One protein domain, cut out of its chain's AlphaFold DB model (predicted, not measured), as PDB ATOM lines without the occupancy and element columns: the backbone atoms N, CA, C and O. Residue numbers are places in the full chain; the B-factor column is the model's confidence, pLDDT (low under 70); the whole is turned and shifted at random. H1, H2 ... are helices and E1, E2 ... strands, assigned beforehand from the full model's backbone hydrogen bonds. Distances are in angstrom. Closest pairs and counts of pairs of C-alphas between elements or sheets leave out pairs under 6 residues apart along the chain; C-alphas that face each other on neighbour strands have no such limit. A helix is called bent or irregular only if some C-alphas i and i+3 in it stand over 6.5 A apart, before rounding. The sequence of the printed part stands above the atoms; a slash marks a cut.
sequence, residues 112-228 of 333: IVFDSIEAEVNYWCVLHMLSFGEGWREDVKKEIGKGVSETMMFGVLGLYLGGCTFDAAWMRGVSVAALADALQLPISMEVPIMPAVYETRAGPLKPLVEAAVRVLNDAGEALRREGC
ATOM      1  N   ILE A 112      23.165-122.100  66.650       92.62
ATOM      2  CA  ILE A 112      23.634-122.370  68.011       92.62
ATOM      3  C   ILE A 112      22.458-122.536  68.968       92.62
ATOM      4  O   ILE A 112      21.346-122.075  68.711       92.62
ATOM      5  N   VAL A 113      22.729-123.183  70.096       93.19
ATOM      6  CA  VAL A 113      21.827-123.220  71.245       93.19
ATOM      7  C   VAL A 113      22.433-122.318  72.312       93.19
ATOM      8  O   VAL A 113      23.610-122.457  72.631       93.19
ATOM      9  N   PHE A 114      21.643-121.379  72.823       95.12
ATOM     10  CA  PHE A 114      22.053-120.505  73.919       95.12
ATOM     11  C   PHE A 114      21.903-121.223  75.262       95.12
ATOM     12  O   PHE A 114      20.997-122.041  75.430       95.12
ATOM     13  N   ASP A 115      22.762-120.884  76.222       93.69
ATOM     14  CA  ASP A 115      22.782-121.533  77.541       93.69
ATOM     15  C   ASP A 115      21.539-121.199  78.379       93.69
ATOM     16  O   ASP A 115      21.101-121.989  79.215       93.69
ATOM     17  N   SER A 116      20.947-120.025  78.144       96.38
ATOM     18  CA  SER A 116      19.718-119.564  78.787       96.38
ATOM     19  C   SER A 116      18.935-118.607  77.886       96.38
ATOM     20  O   SER A 116      19.447-118.104  76.882       96.38
ATOM     21  N   ILE A 117      17.683-118.326  78.266       96.19
ATOM     22  CA  ILE A 117      16.880-117.286  77.608       96.19
ATOM     23  C   ILE A 117      17.534-115.921  77.799       96.19
ATOM     24  O   ILE A 117      17.566-115.131  76.866       96.19
ATOM     25  N   GLU A 118      18.099-115.651  78.973       97.12
ATOM     26  CA  GLU A 118      18.814-114.412  79.255       97.12
ATOM     27  C   GLU A 118      20.005-114.229  78.303       97.12
ATOM     28  O   GLU A 118      20.146-113.161  77.713       97.12
ATOM     29  N   ALA A 119      20.807-115.274  78.073       97.06
ATOM     30  CA  ALA A 119      21.931-115.225  77.136       97.06
ATOM     31  C   ALA A 119      21.468-114.948  75.694       97.06
ATOM     32  O   ALA A 119      22.046-114.106  75.003       97.06
ATOM     33  N   GLU A 120      20.390-115.605  75.255       96.75
ATOM     34  CA  GLU A 120      19.803-115.384  73.931       96.75
ATOM     35  C   GLU A 120      19.246-113.965  73.773       96.75
ATOM     36  O   GLU A 120      19.534-113.286  72.788       96.75
ATOM     37  N   VAL A 121      18.475-113.483  74.751       97.31
ATOM     38  CA  VAL A 121      17.932-112.118  74.754       97.31
ATOM     39  C   VAL A 121      19.073-111.105  74.711       97.31
ATOM     40  O   VAL A 121      19.007-110.160  73.924       97.31
ATOM     41  N   ASN A 122      20.129-111.308  75.506       97.50
ATOM     42  CA  ASN A 122      21.272-110.401  75.548       97.50
ATOM     43  C   ASN A 122      21.987-110.347  74.186       97.50
ATOM     44  O   ASN A 122      22.253-109.258  73.674       97.50
ATOM     45  N   TYR A 123      22.195-111.506  73.548       97.19
ATOM     46  CA  TYR A 123      22.733-111.604  72.187       97.19
ATOM     47  C   TYR A 123      21.903-110.798  71.175       97.19
ATOM     48  O   TYR A 123      22.450-109.961  70.454       97.19
ATOM     49  N   TRP A 124      20.578-110.993  71.149       96.50
ATOM     50  CA  TRP A 124      19.699-110.272  70.222       96.50
ATOM     51  C   TRP A 124      19.690-108.767  70.475       96.50
ATOM     52  O   TRP A 124      19.656-107.990  69.521       96.50
ATOM     53  N   CYS A 125      19.767-108.338  71.736       96.88
ATOM     54  CA  CYS A 125      19.862-106.920  72.070       96.88
ATOM     55  C   CYS A 125      21.122-106.292  71.472       96.88
ATOM     56  O   CYS A 125      21.026-105.252  70.820       96.88
ATOM     57  N   VAL A 126      22.285-106.925  71.648       97.00
ATOM     58  CA  VAL A 126      23.552-106.436  71.082       97.00
ATOM     59  C   VAL A 126      23.503-106.421  69.561       97.00
ATOM     60  O   VAL A 126      23.849-105.409  68.951       97.00
ATOM     61  N   LEU A 127      23.008-107.494  68.943       95.50
ATOM     62  CA  LEU A 127      22.892-107.570  67.492       95.50
ATOM     63  C   LEU A 127      21.997-106.457  66.928       95.50
ATOM     64  O   LEU A 127      22.388-105.782  65.976       95.50
ATOM     65  N   HIS A 128      20.827-106.211  67.527       93.88
ATOM     66  CA  HIS A 128      19.919-105.151  67.080       93.88
ATOM     67  C   HIS A 128      20.427-103.737  67.391       93.88
ATOM     68  O   HIS A 128      20.144-102.822  66.621       93.88
ATOM     69  N   MET A 129      21.221-103.540  68.451       94.31
ATOM     70  CA  MET A 129      21.911-102.265  68.689       94.31
ATOM     71  C   MET A 129      22.967-101.973  67.621       94.31
ATOM     72  O   MET A 129      23.129-100.822  67.226       94.31
ATOM     73  N   LEU A 130      23.658-103.009  67.140       94.19
ATOM     74  CA  LEU A 130      24.660-102.910  66.077       94.19
ATOM     75  C   LEU A 130      24.070-103.042  64.667       94.19
ATOM     76  O   LEU A 130      24.804-102.960  63.686       94.19
ATOM     77  N   SER A 131      22.748-103.200  64.541       85.44
ATOM     78  CA  SER A 131      22.038-103.283  63.258       85.44
ATOM     79  C   SER A 131      21.861-101.899  62.623       85.44
ATOM     80  O   SER A 131      20.755-101.456  62.325       85.44
ATOM     81  N   PHE A 132      22.971-101.192  62.434       87.81
ATOM     82  CA  PHE A 132      23.063 -99.964  61.657       87.81
ATOM     83  C   PHE A 132      24.229-100.077  60.668       87.81
ATOM     84  O   PHE A 132      24.942-101.076  60.613       87.81
ATOM     85  N   GLY A 133      24.421 -99.036  59.866       86.19
ATOM     86  CA  GLY A 133      25.545 -98.974  58.937       86.19
ATOM     87  C   GLY A 133      25.201 -99.408  57.517       86.19
ATOM     88  O   GLY A 133      26.099 -99.603  56.714       86.19
ATOM     89  N   GLU A 134      23.919 -99.477  57.160       85.62
ATOM     90  CA  GLU A 134      23.486 -99.684  55.768       85.62
ATOM     91  C   GLU A 134      24.068 -98.640  54.795       85.62
ATOM     92  O   GLU A 134      24.292 -98.950  53.629       85.62
ATOM     93  N   GLY A 135      24.399 -97.433  55.274       88.50
ATOM     94  CA  GLY A 135      25.135 -96.427  54.495       88.50
ATOM     95  C   GLY A 135      26.577 -96.822  54.139       88.50
ATOM     96  O   GLY A 135      27.141 -96.272  53.204       88.50
ATOM     97  N   TRP A 136      27.151 -97.806  54.835       92.44
ATOM     98  CA  TRP A 136      28.494 -98.350  54.604       92.44
ATOM     99  C   TRP A 136      28.478 -99.624  53.756       92.44
ATOM    100  O   TRP A 136      29.498-100.296  53.633       92.44
ATOM    101  N   ARG A 137      27.325-100.006  53.189       90.88
ATOM    102  CA  ARG A 137      27.164-101.274  52.467       90.88
ATOM    103  C   ARG A 137      28.200-101.468  51.365       90.88
ATOM    104  O   ARG A 137      28.773-102.550  51.271       90.88
ATOM    105  N   GLU A 138      28.425-100.443  50.549       92.69
ATOM    106  CA  GLU A 138      29.372-100.528  49.434       92.69
ATOM    107  C   GLU A 138      30.816-100.645  49.929       92.69
ATOM    108  O   GLU A 138      31.556-101.494  49.435       92.69
ATOM    109  N   ASP A 139      31.193 -99.881  50.957       94.06
ATOM    110  CA  ASP A 139      32.537 -99.941  51.539       94.06
ATOM    111  C   ASP A 139      32.796-101.289  52.224       94.06
ATOM    112  O   ASP A 139      33.820-101.921  51.981       94.06
ATOM    113  N   VAL A 140      31.848-101.794  53.021       93.88
ATOM    114  CA  VAL A 140      31.970-103.107  53.682       93.88
ATOM    115  C   VAL A 140      32.076-104.218  52.639       93.88
ATOM    116  O   VAL A 140      32.964-105.069  52.715       93.88
ATOM    117  N   LYS A 141      31.230-104.186  51.606       94.25
ATOM    118  CA  LYS A 141      31.286-105.173  50.525       94.25
ATOM    119  C   LYS A 141      32.604-105.103  49.757       94.25
ATOM    120  O   LYS A 141      33.136-106.146  49.384       94.25
ATOM    121  N   LYS A 142      33.131-103.904  49.518       95.38
ATOM    122  CA  LYS A 142      34.402-103.702  48.821       95.38
ATOM    123  C   LYS A 142      35.590-104.233  49.623       95.38
ATOM    124  O   LYS A 142      36.442-104.895  49.040       95.38
ATOM    125  N   GLU A 143      35.647-103.957  50.921       94.25
ATOM    126  CA  GLU A 143      36.807-104.301  51.752       94.25
ATOM    127  C   GLU A 143      36.808-105.767  52.210       94.25
ATOM    128  O   GLU A 143      37.869-106.382  52.266       94.25
ATOM    129  N   ILE A 144      35.642-106.348  52.530       94.38
ATOM    130  CA  ILE A 144      35.565-107.706  53.107       94.38
ATOM    131  C   ILE A 144      34.665-108.680  52.334       94.38
ATOM    132  O   ILE A 144      34.560-109.848  52.710       94.38
ATOM    133  N   GLY A 145      34.008-108.238  51.257       93.56
ATOM    134  CA  GLY A 145      33.189-109.104  50.399       93.56
ATOM    135  C   GLY A 145      31.852-109.553  51.002       93.56
ATOM    136  O   GLY A 145      31.187-110.399  50.409       93.56
ATOM    137  N   LYS A 146      31.453-109.007  52.158       92.00
ATOM    138  CA  LYS A 146      30.254-109.405  52.920       92.00
ATOM    139  C   LYS A 146      29.243-108.266  53.036       92.00
ATOM    140  O   LYS A 146      29.570-107.101  52.819       92.00
ATOM    141  N   GLY A 147      28.002-108.601  53.391       91.12
ATOM    142  CA  GLY A 147      26.993-107.603  53.757       91.12
ATOM    143  C   GLY A 147      27.211-107.041  55.168       91.12
ATOM    144  O   GLY A 147      27.792-107.707  56.022       91.12
ATOM    145  N   VAL A 148      26.692-105.840  55.447       91.56
ATOM    146  CA  VAL A 148      26.784-105.208  56.784       91.56
ATOM    147  C   VAL A 148      26.078-106.058  57.838       91.56
ATOM    148  O   VAL A 148      26.691-106.436  58.830       91.56
ATOM    149  N   SER A 149      24.818-106.427  57.586       89.44
ATOM    150  CA  SER A 149      24.026-107.269  58.495       89.44
ATOM    151  C   SER A 149      24.701-108.617  58.774       89.44
ATOM    152  O   SER A 149      24.830-109.029  59.924       89.44
ATOM    153  N   GLU A 150      25.230-109.259  57.730       91.12
ATOM    154  CA  GLU A 150      25.983-110.509  57.844       91.12
ATOM    155  C   GLU A 150      27.244-110.341  58.710       91.12
ATOM    156  O   GLU A 150      27.515-111.158  59.589       91.12
ATOM    157  N   THR A 151      27.983-109.251  58.504       94.62
ATOM    158  CA  THR A 151      29.196-108.927  59.265       94.62
ATOM    159  C   THR A 151      28.892-108.712  60.745       94.62
ATOM    160  O   THR A 151      29.571-109.283  61.598       94.62
ATOM    161  N   MET A 152      27.834-107.957  61.061       94.88
ATOM    162  CA  MET A 152      27.401-107.741  62.444       94.88
ATOM    163  C   MET A 152      26.946-109.053  63.088       94.88
ATOM    164  O   MET A 152      27.392-109.385  64.184       94.88
ATOM    165  N   MET A 153      26.119-109.842  62.395       93.31
ATOM    166  CA  MET A 153      25.631-111.127  62.898       93.31
ATOM    167  C   MET A 153      26.779-112.083  63.228       93.31
ATOM    168  O   MET A 153      26.815-112.630  64.333       93.31
ATOM    169  N   PHE A 154      27.730-112.267  62.308       93.62
ATOM    170  CA  PHE A 154      28.856-113.170  62.534       93.62
ATOM    171  C   PHE A 154      29.843-112.647  63.570       93.62
ATOM    172  O   PHE A 154      30.347-113.448  64.352       93.62
ATOM    173  N   GLY A 155      30.101-111.340  63.628       95.38
ATOM    174  CA  GLY A 155      31.011-110.796  64.633       95.38
ATOM    175  C   GLY A 155      30.429-110.837  66.046       95.38
ATOM    176  O   GLY A 155      31.114-111.273  66.970       95.38
ATOM    177  N   VAL A 156      29.145-110.496  66.231       96.38
ATOM    178  CA  VAL A 156      28.481-110.652  67.541       96.38
ATOM    179  C   VAL A 156      28.391-112.130  67.928       96.38
ATOM    180  O   VAL A 156      28.635-112.478  69.081       96.38
ATOM    181  N   LEU A 157      28.105-113.024  66.975       95.75
ATOM    182  CA  LEU A 157      28.112-114.466  67.234       95.75
ATOM    183  C   LEU A 157      29.511-114.969  67.616       95.75
ATOM    184  O   LEU A 157      29.639-115.759  68.546       95.75
ATOM    185  N   GLY A 158      30.557-114.485  66.946       96.06
ATOM    186  CA  GLY A 158      31.949-114.791  67.270       96.06
ATOM    187  C   GLY A 158      32.332-114.336  68.677       96.06
ATOM    188  O   GLY A 158      32.921-115.112  69.425       96.06
ATOM    189  N   LEU A 159      31.925-113.126  69.078       96.56
ATOM    190  CA  LEU A 159      32.106-112.628  70.447       96.56
ATOM    191  C   LEU A 159      31.401-113.516  71.473       96.56
ATOM    192  O   LEU A 159      32.007-113.879  72.480       96.56
ATOM    193  N   TYR A 160      30.147-113.894  71.208       96.50
ATOM    194  CA  TYR A 160      29.381-114.778  72.086       96.50
ATOM    195  C   TYR A 160      30.073-116.137  72.259       96.50
ATOM    196  O   TYR A 160      30.319-116.575  73.380       96.50
ATOM    197  N   LEU A 161      30.458-116.779  71.151       95.94
ATOM    198  CA  LEU A 161      31.166-118.064  71.166       95.94
ATOM    199  C   LEU A 161      32.560-117.968  71.806       95.94
ATOM    200  O   LEU A 161      33.055-118.952  72.349       95.94
ATOM    201  N   GLY A 162      33.175-116.784  71.777       95.75
ATOM    202  CA  GLY A 162      34.407-116.461  72.496       95.75
ATOM    203  C   GLY A 162      34.230-116.261  74.006       95.75
ATOM    204  O   GLY A 162      35.210-115.968  74.687       95.75
ATOM    205  N   GLY A 163      33.012-116.407  74.540       95.19
ATOM    206  CA  GLY A 163      32.708-116.258  75.964       95.19
ATOM    207  C   GLY A 163      32.451-114.816  76.407       95.19
ATOM    208  O   GLY A 163      32.519-114.528  77.602       95.19
ATOM    209  N   CYS A 164      32.174-113.897  75.478       96.00
ATOM    210  CA  CYS A 164      31.778-112.539  75.832       96.00
ATOM    211  C   CYS A 164      30.417-112.542  76.543       96.00
ATOM    212  O   CYS A 164      29.424-113.026  76.002       96.00
ATOM    213  N   THR A 165      30.362-111.962  77.741       91.38
ATOM    214  CA  THR A 165      29.150-111.892  78.571       91.38
ATOM    215  C   THR A 165      28.157-110.831  78.100       91.38
ATOM    216  O   THR A 165      26.988-110.888  78.477       91.38
ATOM    217  N   PHE A 166      28.609-109.862  77.294       96.69
ATOM    218  CA  PHE A 166      27.851-108.663  76.923       96.69
ATOM    219  C   PHE A 166      27.213-107.961  78.135       96.69
ATOM    220  O   PHE A 166      26.070-107.509  78.080       96.69
ATOM    221  N   ASP A 167      27.932-107.897  79.253       98.00
ATOM    222  CA  ASP A 167      27.491-107.144  80.425       98.00
ATOM    223  C   ASP A 167      27.804-105.642  80.286       98.00
ATOM    224  O   ASP A 167      28.554-105.199  79.409       98.00
ATOM    225  N   ALA A 168      27.225-104.837  81.176       98.06
ATOM    226  CA  ALA A 168      27.408-103.390  81.195       98.06
ATOM    227  C   ALA A 168      28.882-102.973  81.360       98.06
ATOM    228  O   ALA A 168      29.273-101.899  80.894       98.06
ATOM    229  N   ALA A 169      29.711-103.789  82.022       98.00
ATOM    230  CA  ALA A 169      31.125-103.489  82.221       98.00
ATOM    231  C   ALA A 169      31.921-103.694  80.927       98.00
ATOM    232  O   ALA A 169      32.693-102.812  80.546       98.00
ATOM    233  N   TRP A 170      31.687-104.803  80.224       98.06
ATOM    234  CA  TRP A 170      32.263-105.065  78.911       98.06
ATOM    235  C   TRP A 170      31.819-104.011  77.896       98.06
ATOM    236  O   TRP A 170      32.664-103.426  77.220       98.06
ATOM    237  N   MET A 171      30.519-103.702  77.845       98.31
ATOM    238  CA  MET A 171      29.968-102.723  76.904       98.31
ATOM    239  C   MET A 171      30.590-101.332  77.064       98.31
ATOM    240  O   MET A 171      30.827-100.687  76.056       98.31
ATOM    241  N   ARG A 172      30.904-100.896  78.296       97.69
ATOM    242  CA  ARG A 172      31.593 -99.616  78.594       97.69
ATOM    243  C   ARG A 172      33.095 -99.628  78.305       97.69
ATOM    244  O   ARG A 172      33.717 -98.567  78.278       97.69
ATOM    245  N   GLY A 173      33.693-100.814  78.239       97.00
ATOM    246  CA  GLY A 173      35.140-101.005  78.146       97.00
ATOM    247  C   GLY A 173      35.624-101.475  76.777       97.00
ATOM    248  O   GLY A 173      36.836-101.551  76.561       97.00
ATOM    249  N   VAL A 174      34.716-101.816  75.860       98.19
ATOM    250  CA  VAL A 174      35.082-102.326  74.538       98.19
ATOM    251  C   VAL A 174      35.814-101.247  73.736       98.19
ATOM    252  O   VAL A 174      35.410-100.088  73.672       98.19
ATOM    253  N   SER A 175      36.938-101.626  73.130       98.19
ATOM    254  CA  SER A 175      37.768-100.715  72.339       98.19
ATOM    255  C   SER A 175      37.522-100.881  70.841       98.19
ATOM    256  O   SER A 175      37.072-101.932  70.383       98.19
ATOM    257  N   VAL A 176      37.896 -99.860  70.063       98.06
ATOM    258  CA  VAL A 176      37.832 -99.892  68.589       98.06
ATOM    259  C   VAL A 176      38.635-101.061  68.030       98.06
ATOM    260  O   VAL A 176      38.148-101.756  67.150       98.06
ATOM    261  N   ALA A 177      39.826-101.328  68.571       97.12
ATOM    262  CA  ALA A 177      40.655-102.444  68.124       97.12
ATOM    263  C   ALA A 177      39.995-103.803  68.409       97.12
ATOM    264  O   ALA A 177      39.938-104.646  67.521       97.12
ATOM    265  N   ALA A 178      39.453-103.994  69.617       96.94
ATOM    266  CA  ALA A 178      38.799-105.248  69.995       96.94
ATOM    267  C   ALA A 178      37.539-105.516  69.159       96.94
ATOM    268  O   ALA A 178      37.316-106.639  68.715       96.94
ATOM    269  N   LEU A 179      36.724-104.483  68.920       97.75
ATOM    270  CA  LEU A 179      35.509-104.636  68.125       97.75
ATOM    271  C   LEU A 179      35.810-104.790  66.627       97.75
ATOM    272  O   LEU A 179      35.147-105.578  65.959       97.75
ATOM    273  N   ALA A 180      36.816-104.084  66.101       97.44
ATOM    274  CA  ALA A 180      37.269-104.248  64.718       97.44
ATOM    275  C   ALA A 180      37.734-105.677  64.438       97.44
ATOM    276  O   ALA A 180      37.346-106.251  63.424       97.44
ATOM    277  N   ASP A 181      38.530-106.248  65.346       96.44
ATOM    278  CA  ASP A 181      39.025-107.621  65.240       96.44
ATOM    279  C   ASP A 181      37.865-108.628  65.244       96.44
ATOM    280  O   ASP A 181      37.745-109.456  64.341       96.44
ATOM    281  N   ALA A 182      36.927-108.472  66.183       96.00
ATOM    282  CA  ALA A 182      35.734-109.310  66.269       96.00
ATOM    283  C   ALA A 182      34.839-109.243  65.018       96.00
ATOM    284  O   ALA A 182      34.297-110.261  64.585       96.00
ATOM    285  N   LEU A 183      34.684-108.054  64.427       96.00
ATOM    286  CA  LEU A 183      33.915-107.845  63.196       96.00
ATOM    287  C   LEU A 183      34.727-108.151  61.925       96.00
ATOM    288  O   LEU A 183      34.170-108.107  60.829       96.00
ATOM    289  N   GLN A 184      36.022-108.459  62.053       95.94
ATOM    290  CA  GLN A 184      36.964-108.631  60.943       95.94
ATOM    291  C   GLN A 184      37.002-107.415  59.996       95.94
ATOM    292  O   GLN A 184      37.116-107.567  58.780       95.94
ATOM    293  N   LEU A 185      36.889-106.202  60.547       95.88
ATOM    294  CA  LEU A 185      36.855-104.956  59.779       95.88
ATOM    295  C   LEU A 185      38.246-104.300  59.733       95.88
ATOM    296  O   LEU A 185      38.795-103.961  60.786       95.88
ATOM    297  N   PRO A 186      38.821-104.049  58.540       94.38
ATOM    298  CA  PRO A 186      40.103-103.365  58.424       94.38
ATOM    299  C   PRO A 186      39.964-101.879  58.792       94.38
ATOM    300  O   PRO A 186      39.437-101.064  58.034       94.38
ATOM    301  N   ILE A 187      40.469-101.510  59.971       95.81
ATOM    302  CA  ILE A 187      40.478-100.117  60.462       95.81
ATOM    303  C   ILE A 187      41.769 -99.357  60.130       95.81
ATOM    304  O   ILE A 187      41.873 -98.157  60.400       95.81
ATOM    305  N   SER A 188      42.748-100.034  59.531       95.00
ATOM    306  CA  SER A 188      44.009 -99.459  59.064       95.00
ATOM    307  C   SER A 188      44.448-100.106  57.757       95.00
ATOM    308  O   SER A 188      44.236-101.300  57.564       95.00
ATOM    309  N   MET A 189      45.103 -99.335  56.895       93.69
ATOM    310  CA  MET A 189      45.661 -99.812  55.632       93.69
ATOM    311  C   MET A 189      47.061 -99.245  55.407       93.69
ATOM    312  O   MET A 189      47.358 -98.124  55.822       93.69
ATOM    313  N   GLU A 190      47.914-100.005  54.730       93.69
ATOM    314  CA  GLU A 190      49.236 -99.542  54.312       93.69
ATOM    315  C   GLU A 190      49.148 -98.900  52.928       93.69
ATOM    316  O   GLU A 190      48.707 -99.522  51.961       93.69
ATOM    317  N   VAL A 191      49.565 -97.638  52.827       93.31
ATOM    318  CA  VAL A 191      49.567 -96.876  51.576       93.31
ATOM    319  C   VAL A 191      51.016 -96.592  51.175       93.31
ATOM    320  O   VAL A 191      51.764 -96.034  51.984       93.31
ATOM    321  N   PRO A 192      51.450 -96.961  49.955       93.56
ATOM    322  CA  PRO A 192      52.805 -96.677  49.500       93.56
ATOM    323  C   PRO A 192      52.989 -95.169  49.311       93.56
ATOM    324  O   PRO A 192      52.223 -94.532  48.588       93.56
ATOM    325  N   ILE A 193      54.026 -94.602  49.929       95.38
ATOM    326  CA  ILE A 193      54.418 -93.197  49.711       95.38
ATOM    327  C   ILE A 193      55.550 -93.117  48.682       95.38
ATOM    328  O   ILE A 193      55.577 -92.219  47.844       95.38
ATOM    329  N   MET A 194      56.489 -94.061  48.733       92.88
ATOM    330  CA  MET A 194      57.614 -94.168  47.803       92.88
ATOM    331  C   MET A 194      58.077 -95.634  47.715       92.88
ATOM    332  O   MET A 194      57.640 -96.452  48.528       92.88
ATOM    333  N   PRO A 195      58.931 -96.016  46.743       94.88
ATOM    334  CA  PRO A 195      59.372 -97.402  46.604       94.88
ATOM    335  C   PRO A 195      59.921 -97.965  47.922       94.88
ATOM    336  O   PRO A 195      60.811 -97.372  48.525       94.88
ATOM    337  N   ALA A 196      59.373 -99.107  48.351       91.62
ATOM    338  CA  ALA A 196      59.693 -99.792  49.610       91.62
ATOM    339  C   ALA A 196      59.374 -99.027  50.917       91.62
ATOM    340  O   ALA A 196      59.818 -99.454  51.982       91.62
ATOM    341  N   VAL A 197      58.581 -97.950  50.872       94.94
ATOM    342  CA  VAL A 197      58.135 -97.210  52.066       94.94
ATOM    343  C   VAL A 197      56.615 -97.073  52.066       94.94
ATOM    344  O   VAL A 197      56.020 -96.504  51.147       94.94
ATOM    345  N   TYR A 198      56.008 -97.559  53.143       95.94
ATOM    346  CA  TYR A 198      54.568 -97.548  53.366       95.94
ATOM    347  C   TYR A 198      54.237 -96.724  54.610       95.94
ATOM    348  O   TYR A 198      54.998 -96.705  55.576       95.94
ATOM    349  N   GLU A 199      53.093 -96.049  54.580       95.94
ATOM    350  CA  GLU A 199      52.505 -95.368  55.731       95.94
ATOM    351  C   GLU A 199      51.192 -96.049  56.107       95.94
ATOM    352  O   GLU A 199      50.352 -96.327  55.248       95.94
ATOM    353  N   THR A 200      50.999 -96.289  57.401       95.50
ATOM    354  CA  THR A 200      49.725 -96.765  57.932       95.50
ATOM    355  C   THR A 200      48.737 -95.607  58.012       95.50
ATOM    356  O   THR A 200      48.941 -94.650  58.759       95.50
ATOM    357  N   ARG A 201      47.632 -95.708  57.275       94.69
ATOM    358  CA  ARG A 201      46.508 -94.766  57.320       94.69
ATOM    359  C   ARG A 201      45.272 -95.426  57.911       94.69
ATOM    360  O   ARG A 201      45.160 -96.650  57.930       94.69
ATOM    361  N   ALA A 202      44.337 -94.610  58.393       94.06
ATOM    362  CA  ALA A 202      43.023 -95.093  58.802       94.06
ATOM    363  C   ALA A 202      42.301 -95.732  57.606       94.06
ATOM    364  O   ALA A 202      42.250 -95.145  56.526       94.06
ATOM    365  N   GLY A 203      41.759 -96.930  57.814       93.69
ATOM    366  CA  GLY A 203      40.938 -97.618  56.825       93.69
ATOM    367  C   GLY A 203      39.562 -96.956  56.687       93.69
ATOM    368  O   GLY A 203      39.096 -96.312  57.634       93.69
ATOM    369  N   PRO A 204      38.881 -97.136  55.542       94.06
ATOM    370  CA  PRO A 204      37.579 -96.520  55.286       94.06
ATOM    371  C   PRO A 204      36.511 -96.957  56.295       94.06
ATOM    372  O   PRO A 204      35.609 -96.190  56.591       94.06
ATOM    373  N   LEU A 205      36.642 -98.147  56.888       96.31
ATOM    374  CA  LEU A 205      35.661 -98.717  57.817       96.31
ATOM    375  C   LEU A 205      35.897 -98.339  59.286       96.31
ATOM    376  O   LEU A 205      35.103 -98.710  60.151       96.31
ATOM    377  N   LYS A 206      36.952 -97.575  59.590       96.81
ATOM    378  CA  LYS A 206      37.230 -97.113  60.957       96.81
ATOM    379  C   LYS A 206      36.059 -96.329  61.580       96.81
ATOM    380  O   LYS A 206      35.703 -96.666  62.710       96.81
ATOM    381  N   PRO A 207      35.398 -95.378  60.886       97.06
ATOM    382  CA  PRO A 207      34.288 -94.631  61.480       97.06
ATOM    383  C   PRO A 207      33.068 -95.506  61.806       97.06
ATOM    384  O   PRO A 207      32.372 -95.245  62.785       97.06
ATOM    385  N   LEU A 208      32.824 -96.579  61.038       96.25
ATOM    386  CA  LEU A 208      31.772 -97.555  61.344       96.25
ATOM    387  C   LEU A 208      32.047 -98.264  62.679       96.25
ATOM    388  O   LEU A 208      31.153 -98.370  63.518       96.25
ATOM    389  N   VAL A 209      33.288 -98.711  62.900       97.56
ATOM    390  CA  VAL A 209      33.674 -99.369  64.158       97.56
ATOM    391  C   VAL A 209      33.645 -98.386  65.328       97.56
ATOM    392  O   VAL A 209      33.172 -98.735  66.406       97.56
ATOM    393  N   GLU A 210      34.101 -97.148  65.130       98.00
ATOM    394  CA  GLU A 210      34.025 -96.097  66.152       98.00
ATOM    395  C   GLU A 210      32.576 -95.807  66.567       98.00
ATOM    396  O   GLU A 210      32.286 -95.718  67.761       98.00
ATOM    397  N   ALA A 211      31.650 -95.741  65.606       97.25
ATOM    398  CA  ALA A 211      30.224 -95.604  65.889       97.25
ATOM    399  C   ALA A 211      29.675 -96.811  66.670       97.25
ATOM    400  O   ALA A 211      28.915 -96.630  67.620       97.25
ATOM    401  N   ALA A 212      30.091 -98.034  66.323       97.19
ATOM    402  CA  ALA A 212      29.660 -99.252  67.011       97.19
ATOM    403  C   ALA A 212      30.164 -99.307  68.458       97.19
ATOM    404  O   ALA A 212      29.389 -99.589  69.371       97.19
ATOM    405  N   VAL A 213      31.427 -98.943  68.689       98.38
ATOM    406  CA  VAL A 213      31.988 -98.805  70.039       98.38
ATOM    407  C   VAL A 213      31.250 -97.738  70.835       98.38
ATOM    408  O   VAL A 213      30.917 -97.974  71.993       98.38
ATOM    409  N   ARG A 214      30.950 -96.582  70.231       98.12
ATOM    410  CA  ARG A 214      30.177 -95.530  70.900       98.12
ATOM    411  C   ARG A 214      28.803 -96.038  71.333       98.12
ATOM    412  O   ARG A 214      28.439 -95.850  72.486       98.12
ATOM    413  N   VAL A 215      28.079 -96.726  70.446       97.81
ATOM    414  CA  VAL A 215      26.767 -97.314  70.756       97.81
ATOM    415  C   VAL A 215      26.849 -98.290  71.932       97.81
ATOM    416  O   VAL A 215      26.013 -98.218  72.831       97.81
ATOM    417  N   LEU A 216      27.851 -99.174  71.958       98.25
ATOM    418  CA  LEU A 216      28.036-100.118  73.065       98.25
ATOM    419  C   LEU A 216      28.402 -99.399  74.367       98.25
ATOM    420  O   LEU A 216      27.800 -99.677  75.401       98.25
ATOM    421  N   ASN A 217      29.311 -98.426  74.319       98.50
ATOM    422  CA  ASN A 217      29.708 -97.658  75.498       98.50
ATOM    423  C   ASN A 217      28.526 -96.887  76.100       98.50
ATOM    424  O   ASN A 217      28.302 -96.953  77.312       98.50
ATOM    425  N   ASP A 218      27.741 -96.214  75.255       98.12
ATOM    426  CA  ASP A 218      26.531 -95.495  75.661       98.12
ATOM    427  C   ASP A 218      25.491 -96.467  76.253       98.12
ATOM    428  O   ASP A 218      24.862 -96.161  77.269       98.12
ATOM    429  N   ALA A 219      25.347 -97.667  75.677       98.12
ATOM    430  CA  ALA A 219      24.447 -98.697  76.193       98.12
ATOM    431  C   ALA A 219      24.891 -99.236  77.557       98.12
ATOM    432  O   ALA A 219      24.075 -99.347  78.472       98.12
ATOM    433  N   GLY A 220      26.179 -99.522  77.740       98.19
ATOM    434  CA  GLY A 220      26.693 -99.969  79.028       98.19
ATOM    435  C   GLY A 220      26.564 -98.892  80.116       98.19
ATOM    436  O   GLY A 220      26.275 -99.208  81.272       98.19
ATOM    437  N   GLU A 221      26.705 -97.611  79.764       98.31
ATOM    438  CA  GLU A 221      26.455 -96.503  80.692       98.31
ATOM    439  C   GLU A 221      24.963 -96.361  81.038       98.31
ATOM    440  O   GLU A 221      24.612 -96.167  82.206       98.31
ATOM    441  N   ALA A 222      24.074 -96.538  80.058       98.00
ATOM    442  CA  ALA A 222      22.634 -96.586  80.288       98.00
ATOM    443  C   ALA A 222      22.236 -97.755  81.203       98.00
ATOM    444  O   ALA A 222      21.497 -97.545  82.163       98.00
ATOM    445  N   LEU A 223      22.780 -98.957  80.991       98.44
ATOM    446  CA  LEU A 223      22.543-100.118  81.856       98.44
ATOM    447  C   LEU A 223      22.963 -99.855  83.302       98.44
ATOM    448  O   LEU A 223      22.201-100.131  84.230       98.44
ATOM    449  N   ARG A 224      24.137 -99.241  83.497       98.00
ATOM    450  CA  ARG A 224      24.623 -98.836  84.821       98.00
ATOM    451  C   ARG A 224      23.658 -97.862  85.503       98.00
ATOM    452  O   ARG A 224      23.400 -98.004  86.696       98.00
ATOM    453  N   ARG A 225      23.127 -96.882  84.762       97.81
ATOM    454  CA  ARG A 225      22.147 -95.899  85.259       97.81
ATOM    455  C   ARG A 225      20.809 -96.548  85.617       97.81
ATOM    456  O   ARG A 225      20.219 -96.181  86.627       97.81
ATOM    457  N   GLU A 226      20.358 -97.518  84.828       97.25
ATOM    458  CA  GLU A 226      19.132 -98.289  85.080       97.25
ATOM    459  C   GLU A 226      19.334 -99.409  86.125       97.25
ATOM    460  O   GLU A 226      18.395-100.141  86.433       97.25
ATOM    461  N   GLY A 227      20.543 -99.573  86.679       97.56
ATOM    462  CA  GLY A 227      20.851-100.601  87.680       97.56
ATOM    463  C   GLY A 227      20.789-102.036  87.143       97.56
ATOM    464  O   GLY A 227      20.569-102.968  87.914       97.56
ATOM    465  N   CYS A 228      20.958-102.219  85.833       98.06
ATOM    466  CA  CYS A 228      20.893-103.513  85.157       98.06
ATOM    467  C   CYS A 228      22.303-104.041  84.858       98.06
ATOM    468  O   CYS A 228      23.181-103.284  84.445       98.06
TER     469      CYS A 228
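Overview. This is residues 112 to 228 of the 333 residues of a protein of Bicosoecida sp. CB-2014 (UniProt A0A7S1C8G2). A body of crossed helices has a two-stranded hairpin, E1 and E2, reaching out from it as an arm beyond the end where the long helix H6 begins. In the body, the short helix H5 bridges H3 and H6, crossing both; H1 packs on H3, H2 meets the beginning of H3, and H4 packs on H6. The printed part has 117 residues with six named helices and two named strands, in the order H1 H2 H3 H4 H5 E1 E2 H6; the sheet, E1 - E2, is antiparallel and the class is mostly helix. The whole is only just compact, close to loose, with a radius of gyration of the C-alphas of 15.9 A, and elongated, spanning 55 by 28 by 26 A.

Along the chain. H1, residues 117 to 129, begins at C-alpha 117 (16.880, -117.286, 77.608) and is 18.2 A long. H2, residues 134 to 144, measures 14.7 A and is irregular: C-alphas 135 and 138 are 7.8 A apart. H3, residues 148 to 161, measures 19.8 A. The short helices H4, residues 168 to 173, and H5, residues 176 to 183, follow. E1, residues 188 to 194, spans 18.4 A to C-alpha 194 (57.614, -94.168, 47.803), and E2, residues 197 to 202, spans 16.7 A. H6, residues 206 to 225, is the longest helix, 28.6 A, ending at C-alpha 225 (22.147, -95.899, 85.259).

Arrangement. H3 and H6 are the hubs, touching three helices each, but are apart from each other. H1 touches H3 with residues 123 to 127 alone, closest at the C-alphas of Leu 127 and Val 156, 6.4 A, opposite ways at a shallow tilt of 34 degrees, only just short of steep. H2 touches residue 148 alone of H3, from C-alpha 137, 5.9 A away. H5 touches H3, about perpendicular at 83 degrees, the closest C-alphas being those of Gly 155 and Leu 183, 4.4 A. H5 also touches H6, about perpendicular at 78 degrees, closest at the C-alphas of Val 176 and Glu 210, 5.9 A. H4 touches H6, closest at the C-alphas of Ala 168 and Gly 220, 4.1 A. H1 and H6 only just touch, with 3 pairs of C-alphas within 8 A, the closest being Met 129 and Val 215, 7.2 A. In the hairpin of E1 and E2, N 191 and O 199, 2.9 A, and N 201 and O 189, 2.8 A, are within hydrogen-bond range. Every O i to N i+4 pair is within range in H1, H3, H4, H5 and H6, and 5 of 7 in H2.

Size, cuts and confidence. The C-alphas farthest apart, Pro 195 and Gly 227, are 56.4 A apart. The printed part has no cut and no long link. Mean pLDDT of the printed part is 95.3, and no printed residue is under 70.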